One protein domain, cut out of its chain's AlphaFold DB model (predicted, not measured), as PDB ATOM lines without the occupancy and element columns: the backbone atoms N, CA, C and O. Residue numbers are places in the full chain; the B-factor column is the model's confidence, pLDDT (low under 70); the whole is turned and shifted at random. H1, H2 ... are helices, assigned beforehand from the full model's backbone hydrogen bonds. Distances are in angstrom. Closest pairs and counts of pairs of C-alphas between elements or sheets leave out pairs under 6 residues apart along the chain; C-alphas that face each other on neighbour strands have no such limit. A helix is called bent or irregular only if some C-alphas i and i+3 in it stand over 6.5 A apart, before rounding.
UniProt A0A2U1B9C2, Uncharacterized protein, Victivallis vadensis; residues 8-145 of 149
ATOM      1  N   GLU A   8     128.797 151.141  86.847       92.81
ATOM      2  CA  GLU A   8     129.493 152.309  87.411       92.81
ATOM      3  C   GLU A   8     130.601 151.930  88.415       92.81
ATOM      4  O   GLU A   8     131.680 152.523  88.419       92.81
ATOM      5  N   HIS A   9     130.377 150.905  89.251       91.88
ATOM      6  CA  HIS A   9     131.415 150.406  90.163       91.88
ATOM      7  C   HIS A   9     132.596 149.811  89.392       91.88
ATOM      8  O   HIS A   9     133.748 150.077  89.727       91.88
ATOM      9  N   ILE A  10     132.323 149.035  88.340       94.38
ATOM     10  CA  ILE A  10     133.365 148.442  87.491       94.38
ATOM     11  C   ILE A  10     134.132 149.525  86.723       94.38
ATOM     12  O   ILE A  10     135.355 149.450  86.649       94.38
ATOM     13  N   GLU A  11     133.452 150.549  86.205       95.44
ATOM     14  CA  GLU A  11     134.091 151.709  85.565       95.44
ATOM     15  C   GLU A  11     135.028 152.436  86.534       95.44
ATOM     16  O   GLU A  11     136.190 152.676  86.210       95.44
ATOM     17  N   THR A  12     134.568 152.677  87.764       95.12
ATOM     18  CA  THR A  12     135.385 153.296  88.818       95.12
ATOM     19  C   THR A  12     136.626 152.453  89.133       95.12
ATOM     20  O   THR A  12     137.733 152.981  89.242       95.12
ATOM     21  N   LEU A  13     136.474 151.127  89.256       94.06
ATOM     22  CA  LEU A  13     137.610 150.223  89.461       94.06
ATOM     23  C   LEU A  13     138.579 150.246  88.275       94.06
ATOM     24  O   LEU A  13     139.787 150.236  88.494       94.06
ATOM     25  N   LEU A  14     138.087 150.299  87.034       95.69
ATOM     26  CA  LEU A  14     138.934 150.386  85.843       95.69
ATOM     27  C   LEU A  14     139.775 151.661  85.827       95.69
ATOM     28  O   LEU A  14     140.971 151.593  85.537       95.69
ATOM     29  N   ASP A  15     139.177 152.804  86.154       96.12
ATOM     30  CA  ASP A  15     139.893 154.078  86.205       96.12
ATOM     31  C   ASP A  15     140.967 154.071  87.295       96.12
ATOM     32  O   ASP A  15     142.117 154.428  87.030       96.12
ATOM     33  N   HIS A  16     140.655 153.537  88.477       95.38
ATOM     34  CA  HIS A  16     141.654 153.333  89.527       95.38
ATOM     35  C   HIS A  16     142.743 152.328  89.119       95.38
ATOM     36  O   HIS A  16     143.916 152.529  89.430       95.38
ATOM     37  N   CYS A  17     142.402 151.260  88.393       96.12
ATOM     38  CA  CYS A  17     143.394 150.318  87.880       96.12
ATOM     39  C   CYS A  17     144.389 151.003  86.928       96.12
ATOM     40  O   CYS A  17     145.580 150.680  86.951       96.12
ATOM     41  N   ARG A  18     143.921 151.960  86.112       95.50
ATOM     42  CA  ARG A  18     144.780 152.773  85.236       95.50
ATOM     43  C   ARG A  18     145.662 153.722  86.038       95.50
ATOM     44  O   ARG A  18     146.855 153.795  85.761       95.50
ATOM     45  N   GLU A  19     145.097 154.406  87.029       94.94
ATOM     46  CA  GLU A  19     145.829 155.327  87.908       94.94
ATOM     47  C   GLU A  19     146.964 154.618  88.662       94.94
ATOM     48  O   GLU A  19     148.097 155.098  88.687       94.94
ATOM     49  N   VAL A  20     146.679 153.440  89.225       94.44
ATOM     50  CA  VAL A  20     147.651 152.649  89.995       94.44
ATOM     51  C   VAL A  20     148.675 151.941  89.095       94.44
ATOM     52  O   VAL A  20     149.760 151.588  89.557       94.44
ATOM     53  N   GLY A  21     148.369 151.738  87.808       95.44
ATOM     54  CA  GLY A  21     149.243 151.019  86.876       95.44
ATOM     55  C   GLY A  21     149.233 149.503  87.092       95.44
ATOM     56  O   GLY A  21     150.281 148.858  87.082       95.44
ATOM     57  N   ILE A  22     148.045 148.938  87.320       95.75
ATOM     58  CA  ILE A  22     147.831 147.512  87.601       95.75
ATOM     59  C   ILE A  22     148.306 146.637  86.422       95.75
ATOM     60  O   ILE A  22     148.079 146.939  85.251       95.75
ATOM     61  N   LEU A  23     148.961 145.515  86.728       96.56
ATOM     62  CA  LEU A  23     149.494 144.562  85.755       96.56
ATOM     63  C   LEU A  23     148.423 143.548  85.346       96.56
ATOM     64  O   LEU A  23     147.873 142.841  86.187       96.56
ATOM     65  N   THR A  24     148.159 143.413  84.049       95.25
ATOM     66  CA  THR A  24     147.119 142.508  83.532       95.25
ATOM     67  C   THR A  24     147.395 142.107  82.079       95.25
ATOM     68  O   THR A  24     148.337 142.602  81.450       95.25
ATOM     69  N   ALA A  25     146.607 141.179  81.541       93.06
ATOM     70  CA  ALA A  25     146.619 140.840  80.124       93.06
ATOM     71  C   ALA A  25     146.066 142.007  79.272       93.06
ATOM     72  O   ALA A  25     145.108 142.649  79.694       93.06
ATOM     73  N   PRO A  26     146.591 142.265  78.056       91.56
ATOM     74  CA  PRO A  26     146.159 143.402  77.233       91.56
ATOM     75  C   PRO A  26     144.645 143.466  76.993       91.56
ATOM     76  O   PRO A  26     144.053 144.528  77.147       91.56
ATOM     77  N   GLY A  27     144.012 142.318  76.720       93.75
ATOM     78  CA  GLY A  27     142.573 142.244  76.446       93.75
ATOM     79  C   GLY A  27     141.669 142.648  77.614       93.75
ATOM     80  O   GLY A  27     140.482 142.866  77.398       93.75
ATOM     81  N   PHE A  28     142.200 142.773  78.837       96.31
ATOM     82  CA  PHE A  28     141.450 143.295  79.979       96.31
ATOM     83  C   PHE A  28     141.016 144.746  79.757       96.31
ATOM     84  O   PHE A  28     139.888 145.106  80.073       96.31
ATOM     85  N   TRP A  29     141.902 145.574  79.197       95.75
ATOM     86  CA  TRP A  29     141.643 147.003  79.009       95.75
ATOM     87  C   TRP A  29     140.626 147.291  77.906       95.75
ATOM     88  O   TRP A  29     139.972 148.332  77.943       95.75
ATOM     89  N   ASP A  30     140.492 146.355  76.967       95.31
ATOM     90  CA  ASP A  30     139.563 146.424  75.840       95.31
ATOM     91  C   ASP A  30     138.233 145.702  76.130       95.31
ATOM     92  O   ASP A  30     137.298 145.763  75.329       95.31
ATOM     93  N   ALA A  31     138.135 144.987  77.257       94.75
ATOM     94  CA  ALA A  31     136.944 144.229  77.609       94.75
ATOM     95  C   ALA A  31     135.770 145.172  77.942       94.75
ATOM     96  O   ALA A  31     135.938 146.105  78.734       94.75
ATOM     97  N   PRO A  32     134.557 144.924  77.407       95.25
ATOM     98  CA  PRO A  32     133.378 145.695  77.782       95.25
ATOM     99  C   PRO A  32     133.122 145.637  79.291       95.25
ATOM    100  O   PRO A  32     133.260 144.580  79.910       95.25
ATOM    101  N   VAL A  33     132.661 146.746  79.872       94.00
ATOM    102  CA  VAL A  33     132.320 146.846  81.305       94.00
ATOM    103  C   VAL A  33     131.369 145.727  81.734       94.00
ATOM    104  O   VAL A  33     131.570 145.108  82.773       94.00
ATOM    105  N   GLU A  34     130.379 145.401  80.904       91.19
ATOM    106  CA  GLU A  34     129.428 144.317  81.174       91.19
ATOM    107  C   GLU A  34     130.079 142.930  81.195       91.19
ATOM    108  O   GLU A  34     129.698 142.074  81.991       91.19
ATOM    109  N   THR A  35     131.099 142.711  80.365       91.88
ATOM    110  CA  THR A  35     131.885 141.474  80.368       91.88
ATOM    111  C   THR A  35     132.708 141.365  81.649       91.88
ATOM    112  O   THR A  35     132.684 140.328  82.309       91.88
ATOM    113  N   LEU A  36     133.378 142.448  82.051       92.75
ATOM    114  CA  LEU A  36     134.155 142.499  83.292       92.75
ATOM    115  C   LEU A  36     133.277 142.326  84.531       92.75
ATOM    116  O   LEU A  36     133.624 141.567  85.430       92.75
ATOM    117  N   ARG A  37     132.101 142.956  84.538       90.31
ATOM    118  CA  ARG A  37     131.059 142.757  85.551       90.31
ATOM    119  C   ARG A  37     130.579 141.311  85.608       90.31
ATOM    120  O   ARG A  37     130.222 140.822  86.672       90.31
ATOM    121  N   GLY A  38     130.577 140.630  84.463       86.81
ATOM    122  CA  GLY A  38     130.261 139.213  84.374       86.81
ATOM    123  C   GLY A  38     131.276 138.312  85.060       86.81
ATOM    124  O   GLY A  38     130.877 137.345  85.709       86.81
ATOM    125  N   TYR A  39     132.560 138.647  84.955       88.25
ATOM    126  CA  TYR A  39     133.638 137.896  85.595       88.25
ATOM    127  C   TYR A  39     133.802 138.250  87.073       88.25
ATOM    128  O   TYR A  39     134.020 137.361  87.889       88.25
ATOM    129  N   TYR A  40     133.641 139.524  87.432       87.69
ATOM    130  CA  TYR A  40     133.832 140.004  88.793       87.69
ATOM    131  C   TYR A  40     132.514 140.054  89.578       87.69
ATOM    132  O   TYR A  40     131.771 141.036  89.544       87.69
ATOM    133  N   ASN A  41     132.252 138.995  90.349       74.81
ATOM    134  CA  ASN A  41     131.092 138.889  91.247       74.81
ATOM    135  C   ASN A  41     131.483 138.979  92.736       74.81
ATOM    136  O   ASN A  41     130.789 138.456  93.615       74.81
ATOM    137  N   GLY A  42     132.598 139.653  93.019       75.44
ATOM    138  CA  GLY A  42     133.183 139.783  94.353       75.44
ATOM    139  C   GLY A  42     134.233 138.718  94.646       75.44
ATOM    140  O   GLY A  42     134.331 137.696  93.976       75.44
ATOM    141  N   ILE A  43     135.026 138.963  95.684       80.62
ATOM    142  CA  ILE A  43     136.192 138.143  95.999       80.62
ATOM    143  C   ILE A  43     135.749 136.828  96.647       80.62
ATOM    144  O   ILE A  43     135.203 136.803  97.758       80.62
ATOM    145  N   GLY A  44     136.038 135.726  95.959       75.56
ATOM    146  CA  GLY A  44     135.840 134.360  96.431       75.56
ATOM    147  C   GLY A  44     135.220 133.451  95.361       75.56
ATOM    148  O   GLY A  44     134.619 133.939  94.412       75.56
ATOM    149  N   PRO A  45     135.328 132.119  95.507       74.06
ATOM    150  CA  PRO A  45     134.773 131.168  94.548       74.06
ATOM    151  C   PRO A  45     133.261 131.314  94.329       74.06
ATOM    152  O   PRO A  45     132.497 131.443  95.288       74.06
ATOM    153  N   ASP A  46     132.807 131.125  93.089       72.19
ATOM    154  CA  ASP A  46     131.374 131.092  92.749       72.19
ATOM    155  C   ASP A  46     130.590 129.993  93.475       72.19
ATOM    156  O   ASP A  46     129.397 130.141  93.733       72.19
ATOM    157  N   ALA A  47     131.267 128.904  93.852       74.00
ATOM    158  CA  ALA A  47     130.680 127.813  94.628       74.00
ATOM    159  C   ALA A  47     130.278 128.229  96.057       74.00
ATOM    160  O   ALA A  47     129.559 127.494  96.736       74.00
ATOM    161  N   TRP A  48     130.760 129.372  96.552       78.75
ATOM    162  CA  TRP A  48     130.393 129.865  97.874       78.75
ATOM    163  C   TRP A  48     129.000 130.492  97.865       78.75
ATOM    164  O   TRP A  48     128.570 131.121  96.902       78.75
ATOM    165  N   SER A  49     128.292 130.374  98.991       80.50
ATOM    166  CA  SER A  49     127.020 131.082  99.160       80.50
ATOM    167  C   SER A  49     127.209 132.597  99.000       80.50
ATOM    168  O   SER A  49     128.207 133.152  99.469       80.50
ATOM    169  N   SER A  50     126.217 133.301  98.441       77.81
ATOM    170  CA  SER A  50     126.298 134.760  98.247       77.81
ATOM    171  C   SER A  50     126.544 135.527  99.551       77.81
ATOM    172  O   SER A  50     127.155 136.589  99.541       77.81
ATOM    173  N   ARG A  51     126.091 135.007 100.704       80.25
ATOM    174  CA  ARG A  51     126.374 135.610 102.021       80.25
ATOM    175  C   ARG A  51     127.855 135.519 102.382       80.25
ATOM    176  O   ARG A  51     128.418 136.515 102.825       80.25
ATOM    177  N   LEU A  52     128.470 134.352 102.178       81.12
ATOM    178  CA  LEU A  52     129.892 134.146 102.446       81.12
ATOM    179  C   LEU A  52     130.746 134.988 101.495       81.12
ATOM    180  O   LEU A  52     131.609 135.718 101.965       81.12
ATOM    181  N   ARG A  53     130.437 134.974 100.191       81.38
ATOM    182  CA  ARG A  53     131.153 135.794  99.205       81.38
ATOM    183  C   ARG A  53     131.052 137.284  99.520       81.38
ATOM    184  O   ARG A  53     132.074 137.956  99.525       81.38
ATOM    185  N   ARG A  54     129.873 137.798  99.896       78.19
ATOM    186  CA  ARG A  54     129.722 139.201 100.329       78.19
ATOM    187  C   ARG A  54     130.547 139.542 101.568       78.19
ATOM    188  O   ARG A  54     131.140 140.614 101.611       78.19
ATOM    189  N   LEU A  55     130.609 138.653 102.561       80.44
ATOM    190  CA  LEU A  55     131.445 138.865 103.744       80.44
ATOM    191  C   LEU A  55     132.932 138.866 103.379       80.44
ATOM    192  O   LEU A  55     133.659 139.765 103.790       80.44
ATOM    193  N   THR A  56     133.380 137.895 102.585       80.94
ATOM    194  CA  THR A  56     134.769 137.830 102.128       80.94
ATOM    195  C   THR A  56     135.130 139.054 101.303       80.94
ATOM    196  O   THR A  56     136.144 139.682 101.566       80.94
ATOM    197  N   THR A  57     134.252 139.464 100.398       79.12
ATOM    198  CA  THR A  57     134.395 140.689  99.609       79.12
ATOM    199  C   THR A  57     134.452 141.930 100.495       79.12
ATOM    200  O   THR A  57     135.271 142.806 100.264       79.12
ATOM    201  N   PHE A  58     133.644 142.016 101.553       78.62
ATOM    202  CA  PHE A  58     133.727 143.121 102.509       78.62
ATOM    203  C   PHE A  58     135.085 143.159 103.229       78.62
ATOM    204  O   PHE A  58     135.688 144.223 103.338       78.62
ATOM    205  N   LEU A  59     135.580 142.004 103.682       78.56
ATOM    206  CA  LEU A  59     136.873 141.887 104.365       78.56
ATOM    207  C   LEU A  59     138.061 142.132 103.425       78.56
ATOM    208  O   LEU A  59     139.081 142.671 103.846       78.56
ATOM    209  N   LEU A  60     137.920 141.744 102.158       84.94
ATOM    210  CA  LEU A  60     138.953 141.823 101.128       84.94
ATOM    211  C   LEU A  60     138.757 142.997 100.167       84.94
ATOM    212  O   LEU A  60     139.518 143.123  99.216       84.94
ATOM    213  N   ARG A  61     137.816 143.905 100.456       85.56
ATOM    214  CA  ARG A  61     137.595 145.163  99.726       85.56
ATOM    215  C   ARG A  61     138.889 145.948  99.468       85.56
ATOM    216  O   ARG A  61     138.985 146.641  98.460       85.56
ATOM    217  N   PRO A  62     139.920 145.875 100.333       86.62
ATOM    218  CA  PRO A  62     141.189 146.491 100.006       86.62
ATOM    219  C   PRO A  62     141.916 145.946  98.773       86.62
ATOM    220  O   PRO A  62     142.907 146.550  98.406       86.62
ATOM    221  N   PHE A  63     141.467 144.846  98.171       91.75
ATOM    222  CA  PHE A  63     142.134 144.164  97.061       91.75
ATOM    223  C   PHE A  63     141.274 144.092  95.791       91.75
ATOM    224  O   PHE A  63     141.530 143.249  94.935       91.75
ATOM    225  N   GLU A  64     140.231 144.922  95.659       92.88
ATOM    226  CA  GLU A  64     139.363 144.890  94.470       92.88
ATOM    227  C   GLU A  64     140.129 145.241  93.182       92.88
ATOM    228  O   GLU A  64     139.856 144.639  92.145       92.88
ATOM    229  N   LEU A  65     141.127 146.139  93.241       94.25
ATOM    230  CA  LEU A  65     141.931 146.489  92.058       94.25
ATOM    231  C   LEU A  65     142.828 145.329  91.623       94.25
ATOM    232  O   LEU A  65     143.054 145.135  90.431       94.25
ATOM    233  N   ALA A  66     143.322 144.535  92.574       95.12
ATOM    234  CA  ALA A  66     144.040 143.306  92.265       95.12
ATOM    235  C   ALA A  66     143.102 142.194  91.762       95.12
ATOM    236  O   ALA A  66     143.461 141.471  90.832       95.12
ATOM    237  N   ALA A  67     141.913 142.054  92.356       94.12
ATOM    238  CA  ALA A  67     140.986 140.954  92.089       94.12
ATOM    239  C   ALA A  67     140.284 141.057  90.729       94.12
ATOM    240  O   ALA A  67     140.178 140.057  90.030       94.12
ATOM    241  N   LEU A  68     139.859 142.253  90.315       94.69
ATOM    242  CA  LEU A  68     139.167 142.458  89.038       94.69
ATOM    243  C   LEU A  68     139.939 141.910  87.808       94.69
ATOM    244  O   LEU A  68     139.368 141.120  87.052       94.69
ATOM    245  N   PRO A  69     141.220 142.268  87.571       95.50
ATOM    246  CA  PRO A  69     141.990 141.692  86.469       95.50
ATOM    247  C   PRO A  69     142.299 140.209  86.682       95.50
ATOM    248  O   PRO A  69     142.356 139.462  85.707       95.50
ATOM    249  N   HIS A  70     142.465 139.766  87.931       94.94
ATOM    250  CA  HIS A  70     142.693 138.355  88.240       94.94
ATOM    251  C   HIS A  70     141.500 137.488  87.834       94.94
ATOM    252  O   HIS A  70     141.708 136.489  87.150       94.94
ATOM    253  N   ASP A  71     140.270 137.903  88.139       92.44
ATOM    254  CA  ASP A  71     139.048 137.196  87.740       92.44
ATOM    255  C   ASP A  71     138.856 137.201  86.214       92.44
ATOM    256  O   ASP A  71     138.472 136.183  85.631       92.44
ATOM    257  N   TYR A  72     139.203 138.300  85.532       93.88
ATOM    258  CA  TYR A  72     139.230 138.336  84.066       93.88
ATOM    259  C   TYR A  72     140.216 137.313  83.483       93.88
ATOM    260  O   TYR A  72     139.865 136.551  82.578       93.88
ATOM    261  N   GLU A  73     141.451 137.260  83.991       93.62
ATOM    262  CA  GLU A  73     142.445 136.275  83.548       93.62
ATOM    263  C   GLU A  73     142.004 134.851  83.898       93.62
ATOM    264  O   GLU A  73     142.210 133.915  83.120       93.62
ATOM    265  N   TYR A  74     141.330 134.682  85.035       90.31
ATOM    266  CA  TYR A  74     140.739 133.418  85.437       90.31
ATOM    267  C   TYR A  74     139.696 132.940  84.426       90.31
ATOM    268  O   TYR A  74     139.691 131.773  84.028       90.31
ATOM    269  N   ALA A  75     138.843 133.847  83.956       90.12
ATOM    270  CA  ALA A  75     137.809 133.548  82.981       90.12
ATOM    271  C   ALA A  75     138.380 133.270  81.583       90.12
ATOM    272  O   ALA A  75     137.950 132.313  80.937       90.12
ATOM    273  N   THR A  76     139.378 134.039  81.140       91.94
ATOM    274  CA  THR A  76     139.774 134.110  79.721       91.94
ATOM    275  C   THR A  76     141.070 133.382  79.363       91.94
ATOM    276  O   THR A  76     141.243 132.976  78.213       91.94
ATOM    277  N   ALA A  77     141.998 133.192  80.307       91.19
ATOM    278  CA  ALA A  77     143.317 132.658  79.978       91.19
ATOM    279  C   ALA A  77     143.295 131.136  79.693       91.19
ATOM    280  O   ALA A  77     142.435 130.406  80.206       91.19
ATOM    281  N   PRO A  78     144.255 130.615  78.897       92.31
ATOM    282  CA  PRO A  78     144.330 129.190  78.576       92.31
ATOM    283  C   PRO A  78     144.385 128.317  79.831       92.31
ATOM    284  O   PRO A  78     145.146 128.619  80.743       92.31
ATOM    285  N   ARG A  79     143.665 127.186  79.853       93.38
ATOM    286  CA  ARG A  79     143.550 126.260  81.006       93.38
ATOM    287  C   ARG A  79     144.819 125.439  81.270       93.38
ATOM    288  O   ARG A  79     144.811 124.212  81.324       93.38
ATOM    289  N   THR A  80     145.931 126.141  81.431       94.88
ATOM    290  CA  THR A  80     147.273 125.622  81.672       94.88
ATOM    291  C   THR A  80     147.771 126.105  83.026       94.88
ATOM    292  O   THR A  80     147.419 127.194  83.479       94.88
ATOM    293  N   TYR A  81     148.618 125.303  83.669       94.62
ATOM    294  CA  TYR A  81     149.167 125.663  84.977       94.62
ATOM    295  C   TYR A  81     150.028 126.926  84.903       94.62
ATOM    296  O   TYR A  81     149.985 127.754  85.803       94.62
ATOM    297  N   LEU A  82     150.748 127.116  83.793       96.12
ATOM    298  CA  LEU A  82     151.560 128.308  83.576       96.12
ATOM    299  C   LEU A  82     150.710 129.585  83.541       96.12
ATOM    300  O   LEU A  82     151.040 130.540  84.235       96.12
ATOM    301  N   ALA A  83     149.613 129.601  82.774       95.31
ATOM    302  CA  ALA A  83     148.724 130.762  82.714       95.31
ATOM    303  C   ALA A  83     148.096 131.070  84.082       95.31
ATOM    304  O   ALA A  83     148.081 132.223  84.503       95.31
ATOM    305  N   PHE A  84     147.671 130.032  84.809       95.00
ATOM    306  CA  PHE A  84     147.172 130.152  86.180       95.00
ATOM    307  C   PHE A  84     148.210 130.763  87.132       95.00
ATOM    308  O   PHE A  84     147.910 131.703  87.866       95.00
ATOM    309  N   THR A  85     149.451 130.272  87.090       96.62
ATOM    310  CA  THR A  85     150.546 130.814  87.901       96.62
ATOM    311  C   THR A  85     150.866 132.258  87.531       96.62
ATOM    312  O   THR A  85     151.058 133.073  88.428       96.62
ATOM    313  N   ILE A  86     150.886 132.608  86.243       97.06
ATOM    314  CA  ILE A  86     151.114 133.992  85.802       97.06
ATOM    315  C   ILE A  86     150.016 134.919  86.339       97.06
ATOM    316  O   ILE A  86     150.346 135.978  86.872       97.06
ATOM    317  N   ALA A  87     148.745 134.510  86.270       95.50
ATOM    318  CA  ALA A  87     147.634 135.287  86.821       95.50
ATOM    319  C   ALA A  87     147.787 135.496  88.340       95.50
ATOM    320  O   ALA A  87     147.665 136.615  88.832       95.50
ATOM    321  N   ASN A  88     148.151 134.454  89.100       96.50
ATOM    322  CA  ASN A  88     148.374 134.581  90.548       96.50
ATOM    323  C   ASN A  88     149.595 135.456  90.894       96.50
ATOM    324  O   ASN A  88     149.571 136.179  91.889       96.50
ATOM    325  N   LEU A  89     150.655 135.431  90.077       97.50
ATOM    326  CA  LEU A  89     151.811 136.320  90.245       97.50
ATOM    327  C   LEU A  89     151.454 137.783  89.954       97.50
ATOM    328  O   LEU A  89     151.894 138.671  90.686       97.50
ATOM    329  N   ARG A  90     150.635 138.047  88.927       97.31
ATOM    330  CA  ARG A  90     150.102 139.392  88.659       97.31
ATOM    331  C   ARG A  90     149.216 139.866  89.800       97.31
ATOM    332  O   ARG A  90     149.419 140.974  90.278       97.31
ATOM    333  N   PHE A  91     148.328 139.014  90.306       96.56
ATOM    334  CA  PHE A  91     147.515 139.319  91.484       96.56
ATOM    335  C   PHE A  91     148.377 139.705  92.698       96.56
ATOM    336  O   PHE A  91     148.132 140.737  93.319       96.56
ATOM    337  N   ALA A  92     149.439 138.944  92.987       97.06
ATOM    338  CA  ALA A  92     150.394 139.273  94.048       97.06
ATOM    339  C   ALA A  92     151.052 140.651  93.847       97.06
ATOM    340  O   ALA A  92     151.082 141.465  94.770       97.06
ATOM    341  N   ALA A  93     151.553 140.929  92.640       97.62
ATOM    342  CA  ALA A  93     152.176 142.210  92.313       97.62
ATOM    343  C   ALA A  93     151.178 143.378  92.407       97.62
ATOM    344  O   ALA A  93     151.492 144.417  92.982       97.62
ATOM    345  N   ASN A  94     149.954 143.187  91.920       97.62
ATOM    346  CA  ASN A  94     148.890 144.185  91.971       97.62
ATOM    347  C   ASN A  94     148.459 144.485  93.403       97.62
ATOM    348  O   ASN A  94     148.279 145.646  93.751       97.62
ATOM    349  N   ALA A  95     148.376 143.468  94.263       96.06
ATOM    350  CA  ALA A  95     148.092 143.674  95.676       96.06
ATOM    351  C   ALA A  95     149.200 144.485  96.376       96.06
ATOM    352  O   ALA A  95     148.909 145.280  97.270       96.06
ATOM    353  N   MET A  96     150.463 144.337  95.954       95.69
ATOM    354  CA  MET A  96     151.562 145.187  96.429       95.69
ATOM    355  C   MET A  96     151.460 146.625  95.903       95.69
ATOM    356  O   MET A  96     151.688 147.556  96.675       95.69
ATOM    357  N   LEU A  97     151.109 146.818  94.626       95.69
ATOM    358  CA  LEU A  97     150.890 148.150  94.044       95.69
ATOM    359  C   LEU A  97     149.740 148.876  94.745       95.69
ATOM    360  O   LEU A  97     149.890 150.022  95.158       95.69
ATOM    361  N   GLU A  98     148.623 148.186  94.959       94.75
ATOM    362  CA  GLU A  98     147.461 148.716  95.668       94.75
ATOM    363  C   GLU A  98     147.796 149.053  97.130       94.75
ATOM    364  O   GLU A  98     147.431 150.126  97.619       94.75
ATOM    365  N   ALA A  99     148.560 148.193  97.817       95.12
ATOM    366  CA  ALA A  99     149.052 148.478  99.162       95.12
ATOM    367  C   ALA A  99     149.954 149.721  99.195       95.12
ATOM    368  O   ALA A  99     149.817 150.547 100.096       95.12
ATOM    369  N   TYR A 100     150.861 149.871  98.225       94.31
ATOM    370  CA  TYR A 100     151.745 151.034  98.135       94.31
ATOM    371  C   TYR A 100     150.971 152.319  97.833       94.31
ATOM    372  O   TYR A 100     151.241 153.349  98.443       94.31
ATOM    373  N   HIS A 101     149.984 152.259  96.941       93.94
ATOM    374  CA  HIS A 101     149.163 153.415  96.593       93.94
ATOM    375  C   HIS A 101     148.359 153.930  97.796       93.94
ATOM    376  O   HIS A 101     148.262 155.134  98.021       93.94
ATOM    377  N   ARG A 102     147.824 153.017  98.617       93.62
ATOM    378  CA  ARG A 102     147.075 153.363  99.837       93.62
ATOM    379  C   ARG A 102     147.974 153.797 100.994       93.62
ATOM    380  O   ARG A 102     147.579 154.657 101.777       93.62
ATOM    381  N   HIS A 103     149.157 153.198 101.105       94.31
ATOM    382  CA  HIS A 103     150.108 153.417 102.195       94.31
ATOM    383  C   HIS A 103     151.499 153.754 101.639       94.31
ATOM    384  O   HIS A 103     152.430 152.948 101.755       94.31
ATOM    385  N   PRO A 104     151.665 154.933 101.007       92.06
ATOM    386  CA  PRO A 104     152.914 155.289 100.357       92.06
ATOM    387  C   PRO A 104     154.019 155.484 101.394       92.06
ATOM    388  O   PRO A 104     153.961 156.381 102.237       92.06
ATOM    389  N   VAL A 105     155.063 154.662 101.296       89.19
ATOM    390  CA  VAL A 105     156.238 154.746 102.171       89.19
ATOM    391  C   VAL A 105     157.249 155.713 101.566       89.19
ATOM    392  O   VAL A 105     157.755 155.490 100.463       89.19
ATOM    393  N   ARG A 106     157.555 156.792 102.288       90.25
ATOM    394  CA  ARG A 106     158.514 157.830 101.889       90.25
ATOM    395  C   ARG A 106     159.687 157.879 102.863       90.25
ATOM    396  O   ARG A 106     159.529 157.689 104.067       90.25
ATOM    397  N   LEU A 107     160.872 158.162 102.329       87.44
ATOM    398  CA  LEU A 107     162.084 158.368 103.119       87.44
ATOM    399  C   LEU A 107     162.346 159.872 103.309       87.44
ATOM    400  O   LEU A 107     162.064 160.644 102.392       87.44
ATOM    401  N   PRO A 108     162.913 160.298 104.455       88.69
ATOM    402  CA  PRO A 108     163.319 159.488 105.611       88.69
ATOM    403  C   PRO A 108     162.133 159.020 106.478       88.69
ATOM    404  O   PRO A 108     161.100 159.681 106.553       88.69
ATOM    405  N   LEU A 109     162.296 157.887 107.172       88.94
ATOM    406  CA  LEU A 109     161.247 157.321 108.029       88.94
ATOM    407  C   LEU A 109     161.121 158.099 109.349       88.94
ATOM    408  O   LEU A 109     161.860 157.861 110.303       88.94
ATOM    409  N   ASN A 110     160.157 159.016 109.420       92.69
ATOM    410  CA  ASN A 110     159.688 159.587 110.682       92.69
ATOM    411  C   ASN A 110     158.642 158.658 111.353       92.69
ATOM    412  O   ASN A 110     158.306 157.594 110.832       92.69
ATOM    413  N   ARG A 111     158.104 159.038 112.522       91.25
ATOM    414  CA  ARG A 111     157.117 158.213 113.253       91.25
ATOM    415  C   ARG A 111     155.858 157.895 112.437       91.25
ATOM    416  O   ARG A 111     155.347 156.784 112.552       91.25
ATOM    417  N   GLU A 112     155.378 158.838 111.630       91.31
ATOM    418  CA  GLU A 112     154.209 158.652 110.760       91.31
ATOM    419  C   GLU A 112     154.533 157.685 109.617       91.31
ATOM    420  O   GLU A 112     153.804 156.725 109.388       91.31
ATOM    421  N   GLN A 113     155.693 157.849 108.978       92.81
ATOM    422  CA  GLN A 113     156.169 156.956 107.921       92.81
ATOM    423  C   GLN A 113     156.417 155.528 108.421       92.81
ATOM    424  O   GLN A 113     156.199 154.574 107.682       92.81
ATOM    425  N   ILE A 114     156.804 155.343 109.688       93.88
ATOM    426  CA  ILE A 114     156.881 154.008 110.304       93.88
ATOM    427  C   ILE A 114     155.487 153.371 110.418       93.88
ATOM    428  O   ILE A 114     155.352 152.160 110.234       93.88
ATOM    429  N   GLN A 115     154.448 154.151 110.728       94.44
ATOM    430  CA  GLN A 115     153.078 153.637 110.788       94.44
ATOM    431  C   GLN A 115     152.559 153.274 109.395       94.44
ATOM    432  O   GLN A 115     152.014 152.183 109.231       94.44
ATOM    433  N   GLU A 116     152.793 154.120 108.389       94.62
ATOM    434  CA  GLU A 116     152.440 153.810 106.997       94.62
ATOM    435  C   GLU A 116     153.207 152.594 106.471       94.62
ATOM    436  O   GLU A 116     152.598 151.688 105.912       94.62
ATOM    437  N   ALA A 117     154.506 152.471 106.763       94.25
ATOM    438  CA  ALA A 117     155.288 151.286 106.411       94.25
ATOM    439  C   ALA A 117     154.726 149.996 107.030       94.25
ATOM    440  O   ALA A 117     154.712 148.952 106.379       94.25
ATOM    441  N   ARG A 118     154.219 150.055 108.269       94.88
ATOM    442  CA  ARG A 118     153.550 148.910 108.909       94.88
ATOM    443  C   ARG A 118     152.224 148.569 108.231       94.88
ATOM    444  O   ARG A 118     151.944 147.387 108.051       94.88
ATOM    445  N   ARG A 119     151.422 149.573 107.858       95.06
ATOM    446  CA  ARG A 119     150.148 149.379 107.141       95.06
ATOM    447  C   ARG A 119     150.377 148.789 105.754       95.06
ATOM    448  O   ARG A 119     149.751 147.787 105.419       95.06
ATOM    449  N   PHE A 120     151.342 149.337 105.014       95.62
ATOM    450  CA  PHE A 120     151.826 148.785 103.754       95.62
ATOM    451  C   PHE A 120     152.243 147.322 103.917       95.62
ATOM    452  O   PHE A 120     151.715 146.460 103.223       95.62
ATOM    453  N   ALA A 121     153.141 147.021 104.863       95.44
ATOM    454  CA  ALA A 121     153.653 145.667 105.061       95.44
ATOM    455  C   ALA A 121     152.542 144.672 105.434       95.44
ATOM    456  O   ALA A 121     152.522 143.556 104.917       95.44
ATOM    457  N   ALA A 122     151.599 145.075 106.292       95.06
ATOM    458  CA  ALA A 122     150.456 144.246 106.656       95.06
ATOM    459  C   ALA A 122     149.556 143.960 105.445       95.06
ATOM    460  O   ALA A 122     149.216 142.807 105.186       95.06
ATOM    461  N   MET A 123     149.205 144.992 104.674       94.81
ATOM    462  CA  MET A 123     148.339 144.846 103.507       94.81
ATOM    463  C   MET A 123     149.015 144.052 102.380       94.81
ATOM    464  O   MET A 123     148.408 143.129 101.842       94.81
ATOM    465  N   ALA A 124     150.280 144.342 102.074       94.81
ATOM    466  CA  ALA A 124     151.069 143.583 101.108       94.81
ATOM    467  C   ALA A 124     151.197 142.110 101.533       94.81
ATOM    468  O   ALA A 124     151.001 141.213 100.716       94.81
ATOM    469  N   GLY A 125     151.444 141.849 102.822       94.75
ATOM    470  CA  GLY A 125     151.476 140.497 103.381       94.75
ATOM    471  C   GLY A 125     150.155 139.745 103.195       94.75
ATOM    472  O   GLY A 125     150.164 138.595 102.757       94.75
ATOM    473  N   CYS A 126     149.017 140.396 103.453       94.06
ATOM    474  CA  CYS A 126     147.696 139.823 103.188       94.06
ATOM    475  C   CYS A 126     147.479 139.526 101.695       94.06
ATOM    476  O   CYS A 126     147.011 138.441 101.360       94.06
ATOM    477  N   GLY A 127     147.860 140.440 100.800       94.12
ATOM    478  CA  GLY A 127     147.776 140.235  99.352       94.12
ATOM    479  C   GLY A 127     148.592 139.032  98.868       94.12
ATOM    480  O   GLY A 127     148.090 138.183  98.133       94.12
ATOM    481  N   LEU A 128     149.830 138.904  99.353       95.00
ATOM    482  CA  LEU A 128     150.703 137.760  99.068       95.00
ATOM    483  C   LEU A 128     150.134 136.444  99.610       95.00
ATOM    484  O   LEU A 128     150.206 135.408  98.942       95.00
ATOM    485  N   LEU A 129     149.544 136.474 100.808       93.38
ATOM    486  CA  LEU A 129     148.879 135.311 101.386       93.38
ATOM    487  C   LEU A 129     147.688 134.878 100.524       93.38
ATOM    488  O   LEU A 129     147.568 133.692 100.226       93.38
ATOM    489  N   LEU A 130     146.848 135.817 100.082       91.44
ATOM    490  CA  LEU A 130     145.725 135.530  99.186       91.44
ATOM    491  C   LEU A 130     146.205 134.903  97.876       91.44
ATOM    492  O   LEU A 130     145.715 133.840  97.507       91.44
ATOM    493  N   ALA A 131     147.218 135.489  97.231       93.69
ATOM    494  CA  ALA A 131     147.807 134.944  96.007       93.69
ATOM    495  C   ALA A 131     148.317 133.507  96.203       93.69
ATOM    496  O   ALA A 131     148.131 132.641  95.347       93.69
ATOM    497  N   THR A 132     148.926 133.235  97.359       92.88
ATOM    498  CA  THR A 132     149.432 131.907  97.722       92.88
ATOM    499  C   THR A 132     148.291 130.916  97.943       92.88
ATOM    500  O   THR A 132     148.336 129.804  97.422       92.88
ATOM    501  N   VAL A 133     147.240 131.307  98.668       91.06
ATOM    502  CA  VAL A 133     146.034 130.484  98.858       91.06
ATOM    503  C   VAL A 133     145.389 130.171  97.506       91.06
ATOM    504  O   VAL A 133     145.082 129.011  97.232       91.06
ATOM    505  N   CYS A 134     145.263 131.166  96.624       91.12
ATOM    506  CA  CYS A 134     144.801 130.969  95.254       91.12
ATOM    507  C   CYS A 134     145.691 129.966  94.513       91.12
ATOM    508  O   CYS A 134     145.167 128.997  93.976       91.12
ATOM    509  N   GLN A 135     147.017 130.112  94.546       94.12
ATOM    510  CA  GLN A 135     147.944 129.203  93.861       94.12
ATOM    511  C   GLN A 135     147.853 127.754  94.363       94.12
ATOM    512  O   GLN A 135     147.931 126.821  93.560       94.12
ATOM    513  N   LEU A 136     147.693 127.551  95.672       91.94
ATOM    514  CA  LEU A 136     147.670 126.220  96.282       91.94
ATOM    515  C   LEU A 136     146.330 125.502  96.097       91.94
ATOM    516  O   LEU A 136     146.314 124.286  95.909       91.94
ATOM    517  N   PHE A 137     145.213 126.233  96.133       90.19
ATOM    518  CA  PHE A 137     143.876 125.630  96.192       90.19
ATOM    519  C   PHE A 137     142.983 125.949  94.984       90.19
ATOM    520  O   PHE A 137     141.987 125.263  94.757       90.19
ATOM    521  N   GLY A 138     143.329 126.952  94.177       89.31
ATOM    522  CA  GLY A 138     142.518 127.420  93.050       89.31
ATOM    523  C   GLY A 138     142.662 126.593  91.771       89.31
ATOM    524  O   GLY A 138     141.754 126.595  90.944       89.31
ATOM    525  N   TRP A 139     143.748 125.829  91.604       92.62
ATOM    526  CA  TRP A 139     144.053 125.159  90.329       92.62
ATOM    527  C   TRP A 139     142.921 124.250  89.826       92.62
ATOM    528  O   TRP A 139     142.571 124.273  88.645       92.62
ATOM    529  N   GLN A 140     142.316 123.472  90.728       89.75
ATOM    530  CA  GLN A 140     141.228 122.567  90.364       89.75
ATOM    531  C   GLN A 140     139.986 123.331  89.891       89.75
ATOM    532  O   GLN A 140     139.298 122.865  88.986       89.75
ATOM    533  N   GLY A 141     139.702 124.499  90.471       86.25
ATOM    534  CA  GLY A 141     138.643 125.380  89.983       86.25
ATOM    535  C   GLY A 141     138.981 125.888  88.586       86.25
ATOM    536  O   GLY A 141     138.219 125.661  87.655       86.25
ATOM    537  N   TYR A 142     140.172 126.468  88.427       87.50
ATOM    538  CA  TYR A 142     140.622 127.095  87.184       87.50
ATOM    539  C   TYR A 142     140.555 126.145  85.994       87.50
ATOM    540  O   TYR A 142     139.953 126.461  84.972       87.50
ATOM    541  N   LYS A 143     141.124 124.943  86.137       90.81
ATOM    542  CA  LYS A 143     141.167 123.943  85.065       90.81
ATOM    543  C   LYS A 143     139.770 123.498  84.611       90.81
ATOM    544  O   LYS A 143     139.604 123.148  83.445       90.81
ATOM    545  N   ASN A 144     138.794 123.483  85.517       86.00
ATOM    546  CA  ASN A 144     137.456 122.949  85.257       86.00
ATOM    547  C   ASN A 144     136.415 124.026  84.927       86.00
ATOM    548  O   ASN A 144     135.297 123.674  84.546       86.00
ATOM    549  N   THR A 145     136.753 125.313  85.052       78.88
ATOM    550  CA  THR A 145     135.877 126.411  84.636       78.88
ATOM    551  C   THR A 145     135.628 126.317  83.134       78.88
ATOM    552  O   THR A 145     136.533 126.541  82.321       78.88
TER     553      THR A 145
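What this domain is: This is residues 8 to 145 of the 149 residues of an uncharacterized protein of Victivallis vadensis (UniProt A0A2U1B9C2). H5 runs through the middle with H4b on one side and H6 on another, the three side by side and alternating in direction, while H1, H2 and H3 cover H4b and H4a, the other arm of the bent H4, turns away. H6 runs along the longest axis, and little H7 is at one end. The printed part has 138 residues with seven named helices, H1 to H7 in order, and no named strand: all helix. It is compact, radius of gyration of the C-alphas 15.3 A, yet elongated, spanning 49 by 32 by 30 A.

How they stand to each other: H1, residues 8 to 20, touches H3, residues 33 to 39, about perpendicular at 90 degrees; the closest C-alphas, Ile 10 and Arg 37, are 6.4 A apart. H4, residues 50 to 76, was assigned as one helix by its hydrogen bonds but is bent, C-alphas 62 and 65 being 8.0 A apart; arm H4a, residues 50 to 62, is irregular, with C-alphas 59 and 62 7.7 A apart. H3 touches arm H4b, residues 65 to 76, closest at C-alphas Tyr 39 and Tyr 72, 5.8 A. H2, residues 27 to 30, only just touches H4b, with 3 pairs of C-alphas within 8 A, closest Phe 28 and Pro 69. H4b and H5, residues 81 to 102, form a hairpin at a shallow tilt of 17 degrees, closest C-alphas Ala 66 and Asn 94, 4.9 A. H5 and H6, residues 111 to 137, form another, also at 17 degrees, closest Met 96 and Ala 124, 5.0 A. H7, residues 139 to 144, only just touches H5, with 3 pairs. Every O i to N i+4 pair is within hydrogen-bond range in H1, H3, H5 and H6, against 8 of 9 in H4a, 6 of 8 in H4b and 1 of 2 in H7.

Where its parts are: H1 begins at C-alpha 8 (129.493, 152.309, 87.411). H5 is 31.5 A long and H6 39.1 A; H7 ends at C-alpha 144 (137.456, 122.949, 85.257).

The domain as a whole: The C-alphas farthest apart, Asn 110 and Asn 144, are 49.8 A apart. The printed part has no cut and no long link, and no printed residue has a pLDDT under 70.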